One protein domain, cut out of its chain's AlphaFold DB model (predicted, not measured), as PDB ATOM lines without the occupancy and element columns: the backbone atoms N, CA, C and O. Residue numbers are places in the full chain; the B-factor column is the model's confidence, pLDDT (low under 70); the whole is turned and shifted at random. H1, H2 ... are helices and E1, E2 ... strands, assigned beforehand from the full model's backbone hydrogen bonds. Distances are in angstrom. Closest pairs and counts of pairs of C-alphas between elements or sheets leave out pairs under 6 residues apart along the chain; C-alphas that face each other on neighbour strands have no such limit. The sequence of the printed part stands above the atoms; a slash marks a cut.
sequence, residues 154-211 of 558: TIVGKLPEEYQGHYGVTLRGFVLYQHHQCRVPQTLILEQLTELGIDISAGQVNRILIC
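What this domain is: This is residues 154 to 211 of the 558 residues of an uncharacterized protein of Nostoc sp. 152 (UniProt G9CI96). Three short helices, H1, H2 and H3, pack into a small compact head, each crossing the other two steeply, and a long arm sticks out from it, residues 154 to 165, which begins with the strand E1. That arm makes the length of the whole. The printed part has 58 residues, with one named strand and three named helices in the order E1, H1, H2, H3; the class is mostly helix. It is loose, with a radius of gyration of the C-alphas of 13.2 A, and spans 45 by 21 by 17 A.

Where its parts are: Find C-alpha 169 at (188.217, 82.326, 130.072); from there H1, the longest helix, runs through residues 169 to 180, 16.0 A from first to last C-alpha. H2 is residues 186 to 195, 14.4 A long. H3 is residues 202 to 210, 12.5 A long, and ends at C-alpha 210, at (185.760, 91.261, 142.125). Go back to C-alpha 154 at (204.130, 99.540, 112.823) for E1, residues 154 to 156, 6.4 A long, which pairs with no named strand.

How they stand to each other: Begin at H1: with residues 175 to 179 alone it touches H2, and the closest C-alphas, those of Val 175 and Ile 189, are 6.9 A apart. These two form a helical hairpin, opposite ways at a steep tilt of 43 degrees. H1 also touches H3, about perpendicular at 81 degrees; look at Leu 176 and Leu 209, whose C-alphas are the closest, 6.1 A apart. H2 and H3 touch, opposite ways at a steep tilt of 57 degrees, with the C-alphas of Leu 190 and Ala 202 closest at 6.3 A. E1 is apart from H1, H2 and H3. In H1, H2 and H3 every O i to N i+4 pair is within hydrogen-bond range.

The domain as a whole: The C-alphas of Thr 154 and Arg 183 are the two farthest apart, at 46.7 A. Without residues 154 to 165, which stand free, the body of 46 residues spans 23 by 19 by 18 A. The link from E1 to H1, residues 157 to 168, is long; H1 to H2 is tight and H2 to H3 short. The printed part has no cut, its mean pLDDT is 94.3, and no printed residue is under 70.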
ATOM      1  N   THR A 154     204.204 100.932 112.383       93.81
ATOM      2  CA  THR A 154     204.130  99.540 112.823       93.81
ATOM      3  C   THR A 154     202.702  98.997 112.740       93.81
ATOM      4  O   THR A 154     201.770  99.590 113.281       93.81
ATOM      5  N   ILE A 155     202.539  97.829 112.123       94.31
ATOM      6  CA  ILE A 155     201.309  97.034 112.122       94.31
ATOM      7  C   ILE A 155     201.564  95.766 112.938       94.31
ATOM      8  O   ILE A 155     202.466  95.000 112.607       94.31
ATOM      9  N   VAL A 156     200.761  95.533 113.979       94.75
ATOM     10  CA  VAL A 156     200.882  94.371 114.878       94.75
ATOM     11  C   VAL A 156     199.673  93.451 114.720       94.75
ATOM     12  O   VAL A 156     198.531  93.915 114.642       94.75
ATOM     13  N   GLY A 157     199.914  92.140 114.702       92.69
ATOM     14  CA  GLY A 157     198.869  91.122 114.768       92.69
ATOM     15  C   GLY A 157     197.999  91.278 116.019       92.69
ATOM     16  O   GLY A 157     198.480  91.628 117.094       92.69
ATOM     17  N   LYS A 158     196.696  91.014 115.890       91.38
ATOM     18  CA  LYS A 158     195.737  91.119 116.998       91.38
ATOM     19  C   LYS A 158     195.499  89.752 117.631       91.38
ATOM     20  O   LYS A 158     195.423  88.748 116.927       91.38
ATOM     21  N   LEU A 159     195.362  89.725 118.955       90.62
ATOM     22  CA  LEU A 159     194.907  88.530 119.663       90.62
ATOM     23  C   LEU A 159     193.433  88.246 119.332       90.62
ATOM     24  O   LEU A 159     192.668  89.201 119.167       90.62
ATOM     25  N   PRO A 160     193.016  86.967 119.276       86.25
ATOM     26  CA  PRO A 160     191.600  86.617 119.240       86.25
ATOM     27  C   PRO A 160     190.858  87.191 120.456       86.25
ATOM     28  O   PRO A 160     191.419  87.265 121.551       86.25
ATOM     29  N   GLU A 161     189.589  87.564 120.282       81.19
ATOM     30  CA  GLU A 161     188.793  88.220 121.334       81.19
ATOM     31  C   GLU A 161     188.628  87.361 122.598       81.19
ATOM     32  O   GLU A 161     188.579  87.888 123.708       81.19
ATOM     33  N   GLU A 162     188.632  86.035 122.456       79.19
ATOM     34  CA  GLU A 162     188.569  85.076 123.566       79.19
ATOM     35  C   GLU A 162     189.808  85.105 124.491       79.19
ATOM     36  O   GLU A 162     189.758  84.614 125.625       79.19
ATOM     37  N   TYR A 163     190.910  85.723 124.047       82.50
ATOM     38  CA  TYR A 163     192.166  85.860 124.790       82.50
ATOM     39  C   TYR A 163     192.458  87.323 125.152       82.50
ATOM     40  O   TYR A 163     193.499  87.882 124.807       82.50
ATOM     41  N   GLN A 164     191.547  87.950 125.898       72.50
ATOM     42  CA  GLN A 164     191.798  89.245 126.536       72.50
ATOM     43  C   GLN A 164     192.487  89.081 127.902       72.50
ATOM     44  O   GLN A 164     191.921  88.533 128.853       72.50
ATOM     45  N   GLY A 165     193.708  89.612 128.013       83.31
ATOM     46  CA  GLY A 165     194.546  89.538 129.214       83.31
ATOM     47  C   GLY A 165     195.419  88.279 129.277       83.31
ATOM     48  O   GLY A 165     195.567  87.553 128.301       83.31
ATOM     49  N   HIS A 166     196.028  88.022 130.439       89.12
ATOM     50  CA  HIS A 166     196.996  86.925 130.614       89.12
ATOM     51  C   HIS A 166     196.383  85.603 131.109       89.12
ATOM     52  O   HIS A 166     197.076  84.590 131.155       89.12
ATOM     53  N   TYR A 167     195.097  85.591 131.477       92.81
ATOM     54  CA  TYR A 167     194.410  84.415 132.020       92.81
ATOM     55  C   TYR A 167     193.158  84.104 131.198       92.81
ATOM     56  O   TYR A 167     192.224  84.906 131.155       92.81
ATOM     57  N   GLY A 168     193.136  82.926 130.570       92.69
ATOM     58  CA  GLY A 168     192.046  82.508 129.687       92.69
ATOM     59  C   GLY A 168     190.690  82.356 130.390       92.69
ATOM     60  O   GLY A 168     190.606  82.180 131.610       92.69
ATOM     61  N   VAL A 169     189.615  82.376 129.596       93.38
ATOM     62  CA  VAL A 169     188.217  82.326 130.072       93.38
ATOM     63  C   VAL A 169     187.922  81.122 130.969       93.38
ATOM     64  O   VAL A 169     187.286  81.281 132.010       93.38
ATOM     65  N   THR A 170     188.451  79.939 130.638       94.81
ATOM     66  CA  THR A 170     188.244  78.717 131.431       94.81
ATOM     67  C   THR A 170     188.857  78.841 132.824       94.81
ATOM     68  O   THR A 170     188.208  78.493 133.807       94.81
ATOM     69  N   LEU A 171     190.072  79.393 132.941       96.06
ATOM     70  CA  LEU A 171     190.728  79.606 134.235       96.06
ATOM     71  C   LEU A 171     189.970  80.645 135.072       96.06
ATOM     72  O   LEU A 171     189.708  80.424 136.254       96.06
ATOM     73  N   ARG A 172     189.561  81.759 134.454       96.19
ATOM     74  CA  ARG A 172     188.761  82.795 135.127       96.19
ATOM     75  C   ARG A 172     187.435  82.235 135.642       96.19
ATOM     76  O   ARG A 172     187.073  82.473 136.792       96.19
ATOM     77  N   GLY A 173     186.730  81.464 134.818       96.69
ATOM     78  CA  GLY A 173     185.490  80.819 135.229       96.69
ATOM     79  C   GLY A 173     185.701  79.741 136.283       96.69
ATOM     80  O   GLY A 173     184.886  79.650 137.195       96.69
ATOM     81  N   PHE A 174     186.802  78.984 136.231       97.56
ATOM     82  CA  PHE A 174     187.171  78.022 137.276       97.56
ATOM     83  C   PHE A 174     187.333  78.712 138.632       97.56
ATOM     84  O   PHE A 174     186.718  78.294 139.610       97.56
ATOM     85  N   VAL A 175     188.065  79.828 138.678       98.31
ATOM     86  CA  VAL A 175     188.231  80.643 139.892       98.31
ATOM     87  C   VAL A 175     186.885  81.158 140.412       98.31
ATOM     88  O   VAL A 175     186.585  81.015 141.601       98.31
ATOM     89  N   LEU A 176     186.036  81.706 139.534       98.38
ATOM     90  CA  LEU A 176     184.698  82.178 139.908       98.38
ATOM     91  C   LEU A 176     183.812  81.039 140.424       98.38
ATOM     92  O   LEU A 176     183.125  81.197 141.433       98.38
ATOM     93  N   TYR A 177     183.843  79.878 139.775       98.44
ATOM     94  CA  TYR A 177     183.071  78.710 140.177       98.44
ATOM     95  C   TYR A 177     183.532  78.188 141.543       98.44
ATOM     96  O   TYR A 177     182.713  78.050 142.452       98.44
ATOM     97  N   GLN A 178     184.838  78.000 141.744       97.81
ATOM     98  CA  GLN A 178     185.396  77.573 143.030       97.81
ATOM     99  C   GLN A 178     184.990  78.528 144.158       97.81
ATOM    100  O   GLN A 178     184.528  78.097 145.218       97.81
ATOM    101  N   HIS A 179     185.074  79.834 143.919       97.06
ATOM    102  CA  HIS A 179     184.750  80.816 144.943       97.06
ATOM    103  C   HIS A 179     183.245  80.936 145.221       97.06
ATOM    104  O   HIS A 179     182.818  80.939 146.377       97.06
ATOM    105  N   HIS A 180     182.418  81.034 144.178       95.56
ATOM    106  CA  HIS A 180     180.997  81.346 144.322       95.56
ATOM    107  C   HIS A 180     180.108  80.104 144.429       95.56
ATOM    108  O   HIS A 180     179.158  80.114 145.213       95.56
ATOM    109  N   GLN A 181     180.395  79.020 143.704       95.31
ATOM    110  CA  GLN A 181     179.672  77.751 143.838       95.31
ATOM    111  C   GLN A 181     180.202  76.950 145.027       95.31
ATOM    112  O   GLN A 181     179.429  76.622 145.934       95.31
ATOM    113  N   CYS A 182     181.500  76.638 145.001       95.75
ATOM    114  CA  CYS A 182     182.131  75.695 145.928       95.75
ATOM    115  C   CYS A 182     182.533  76.344 147.261       95.75
ATOM    116  O   CYS A 182     182.804  75.631 148.222       95.75
ATOM    117  N   ARG A 183     182.481  77.684 147.352       94.94
ATOM    118  CA  ARG A 183     182.776  78.471 148.567       94.94
ATOM    119  C   ARG A 183     184.229  78.334 149.024       94.94
ATOM    120  O   ARG A 183     184.513  78.486 150.210       94.94
ATOM    121  N   VAL A 184     185.135  78.061 148.089       96.62
ATOM    122  CA  VAL A 184     186.563  77.940 148.373       96.62
ATOM    123  C   VAL A 184     187.126  79.339 148.690       96.62
ATOM    124  O   VAL A 184     186.923  80.279 147.907       96.62
ATOM    125  N   PRO A 185     187.792  79.524 149.847       95.38
ATOM    126  CA  PRO A 185     188.499  80.758 150.171       95.38
ATOM    127  C   PRO A 185     189.566  81.099 149.129       95.38
ATOM    128  O   PRO A 185     190.216  80.214 148.582       95.38
ATOM    129  N   GLN A 186     189.787  82.393 148.894       95.88
ATOM    130  CA  GLN A 186     190.746  82.876 147.893       95.88
ATOM    131  C   GLN A 186     192.163  82.315 148.090       95.88
ATOM    132  O   GLN A 186     192.840  82.028 147.108       95.88
ATOM    133  N   THR A 187     192.603  82.143 149.339       96.44
ATOM    134  CA  THR A 187     193.922  81.583 149.665       96.44
ATOM    135  C   THR A 187     194.065  80.140 149.190       96.44
ATOM    136  O   THR A 187     195.069  79.815 148.571       96.44
ATOM    137  N   LEU A 188     193.033  79.309 149.379       98.06
ATOM    138  CA  LEU A 188     193.036  77.917 148.916       98.06
ATOM    139  C   LEU A 188     192.908  77.814 147.392       98.06
ATOM    140  O   LEU A 188     193.445  76.891 146.791       98.06
ATOM    141  N   ILE A 189     192.229  78.769 146.746       98.19
ATOM    142  CA  ILE A 189     192.223  78.852 145.278       98.19
ATOM    143  C   ILE A 189     193.636  79.150 144.768       98.19
ATOM    144  O   ILE A 189     194.088  78.504 143.830       98.19
ATOM    145  N   LEU A 190     194.335  80.114 145.373       98.50
ATOM    146  CA  LEU A 190     195.710  80.448 144.999       98.50
ATOM    147  C   LEU A 190     196.654  79.251 145.181       98.50
ATOM    148  O   LEU A 190     197.432  78.954 144.277       98.50
ATOM    149  N   GLU A 191     196.558  78.570 146.323       98.25
ATOM    150  CA  GLU A 191     197.325  77.359 146.634       98.25
ATOM    151  C   GLU A 191     197.109  76.286 145.560       98.25
ATOM    152  O   GLU A 191     198.058  75.904 144.878       98.25
ATOM    153  N   GLN A 192     195.848  75.931 145.291       97.62
ATOM    154  CA  GLN A 192     195.493  74.950 144.265       97.62
ATOM    155  C   GLN A 192     196.018  75.334 142.872       97.62
ATOM    156  O   GLN A 192     196.529  74.490 142.142       97.62
ATOM    157  N   LEU A 193     195.888  76.600 142.464       97.62
ATOM    158  CA  LEU A 193     196.386  77.042 141.156       97.62
ATOM    159  C   LEU A 193     197.913  76.934 141.058       97.62
ATOM    160  O   LEU A 193     198.427  76.534 140.013       97.62
ATOM    161  N   THR A 194     198.620  77.237 142.146       96.75
ATOM    162  CA  THR A 194     200.084  77.148 142.215       96.75
ATOM    163  C   THR A 194     200.552  75.697 142.106       96.75
ATOM    164  O   THR A 194     201.457  75.404 141.328       96.75
ATOM    165  N   GLU A 195     199.892  74.769 142.806       96.69
ATOM    166  CA  GLU A 195     200.175  73.325 142.725       96.69
ATOM    167  C   GLU A 195     199.934  72.755 141.320       96.69
ATOM    168  O   GLU A 195     200.659  71.874 140.861       96.69
ATOM    169  N   LEU A 196     198.958  73.305 140.590       96.12
ATOM    170  CA  LEU A 196     198.698  72.969 139.186       96.12
ATOM    171  C   LEU A 196     199.696  73.619 138.205       96.12
ATOM    172  O   LEU A 196     199.593  73.419 136.990       96.12
ATOM    173  N   GLY A 197     200.665  74.394 138.703       96.12
ATOM    174  CA  GLY A 197     201.690  75.072 137.912       96.12
ATOM    175  C   GLY A 197     201.186  76.304 137.156       96.12
ATOM    176  O   GLY A 197     201.752  76.654 136.116       96.12
ATOM    177  N   ILE A 198     200.107  76.938 137.628       97.25
ATOM    178  CA  ILE A 198     199.643  78.238 137.132       97.25
ATOM    179  C   ILE A 198     200.360  79.340 137.915       97.25
ATOM    180  O   ILE A 198     200.171  79.473 139.122       97.25
ATOM    181  N   ASP A 199     201.151  80.152 137.217       96.00
ATOM    182  CA  ASP A 199     201.794  81.330 137.800       96.00
ATOM    183  C   ASP A 199     200.775  82.474 137.923       96.00
ATOM    184  O   ASP A 199     200.333  83.047 136.924       96.00
ATOM    185  N   ILE A 200     200.334  82.749 139.152       96.88
ATOM    186  CA  ILE A 200     199.342  83.778 139.462       96.88
ATOM    187  C   ILE A 200     199.556  84.325 140.873       96.88
ATOM    188  O   ILE A 200     199.827  83.589 141.816       96.88
ATOM    189  N   SER A 201     199.387  85.636 141.049       97.19
ATOM    190  CA  SER A 201     199.485  86.270 142.367       97.19
ATOM    191  C   SER A 201     198.138  86.331 143.092       97.19
ATOM    192  O   SER A 201     197.072  86.386 142.471       97.19
ATOM    193  N   ALA A 202     198.171  86.447 144.425       97.31
ATOM    194  CA  ALA A 202     196.972  86.659 145.245       97.31
ATOM    195  C   ALA A 202     196.126  87.853 144.762       97.31
ATOM    196  O   ALA A 202     194.895  87.786 144.746       97.31
ATOM    197  N   GLY A 203     196.785  88.935 144.331       97.00
ATOM    198  CA  GLY A 203     196.126  90.124 143.794       97.00
ATOM    199  C   GLY A 203     195.403  89.862 142.472       97.00
ATOM    200  O   GLY A 203     194.309  90.386 142.270       97.00
ATOM    201  N   GLN A 204     195.959  89.024 141.594       96.56
ATOM    202  CA  GLN A 204     195.299  88.636 140.345       96.56
ATOM    203  C   GLN A 204     194.083  87.742 140.600       96.56
ATOM    204  O   GLN A 204     193.029  87.991 140.017       96.56
ATOM    205  N   VAL A 205     194.163  86.790 141.539       97.56
ATOM    206  CA  VAL A 205     192.984  86.009 141.959       97.56
ATOM    207  C   VAL A 205     191.884  86.942 142.477       97.56
ATOM    208  O   VAL A 205     190.739  86.834 142.045       97.56
ATOM    209  N   ASN A 206     192.224  87.916 143.332       96.62
ATOM    210  CA  ASN A 206     191.256  88.905 143.814       96.62
ATOM    211  C   ASN A 206     190.598  89.679 142.659       96.62
ATOM    212  O   ASN A 206     189.375  89.777 142.607       96.62
ATOM    213  N   ARG A 207     191.390  90.185 141.702       95.75
ATOM    214  CA  ARG A 207     190.869  90.907 140.526       95.75
ATOM    215  C   ARG A 207     189.918  90.044 139.699       95.75
ATOM    216  O   ARG A 207     188.865  90.532 139.297       95.75
ATOM    217  N   ILE A 208     190.236  88.763 139.491       96.44
ATOM    218  CA  ILE A 208     189.340  87.823 138.800       96.44
ATOM    219  C   ILE A 208     188.003  87.708 139.537       96.44
ATOM    220  O   ILE A 208     186.964  87.653 138.879       96.44
ATOM    221  N   LEU A 209     188.005  87.711 140.872       96.69
ATOM    222  CA  LEU A 209     186.793  87.576 141.678       96.69
ATOM    223  C   LEU A 209     185.928  88.843 141.700       96.69
ATOM    224  O   LEU A 209     184.707  88.723 141.604       96.69
ATOM    225  N   ILE A 210     186.524  90.038 141.803       94.81
ATOM    226  CA  ILE A 210     185.760  91.261 142.125       94.81
ATOM    227  C   ILE A 210     185.763  92.345 141.041       94.81
ATOM    228  O   ILE A 210     184.806  93.104 140.971       94.81
ATOM    229  N   CYS A 211     186.784  92.428 140.183       93.25
ATOM    230  CA  CYS A 211     186.886  93.497 139.181       93.25
ATOM    231  C   CYS A 211     186.163  93.128 137.880       93.25
ATOM    232  O   CYS A 211     186.096  91.945 137.532       93.25
TER     233      CYS A 211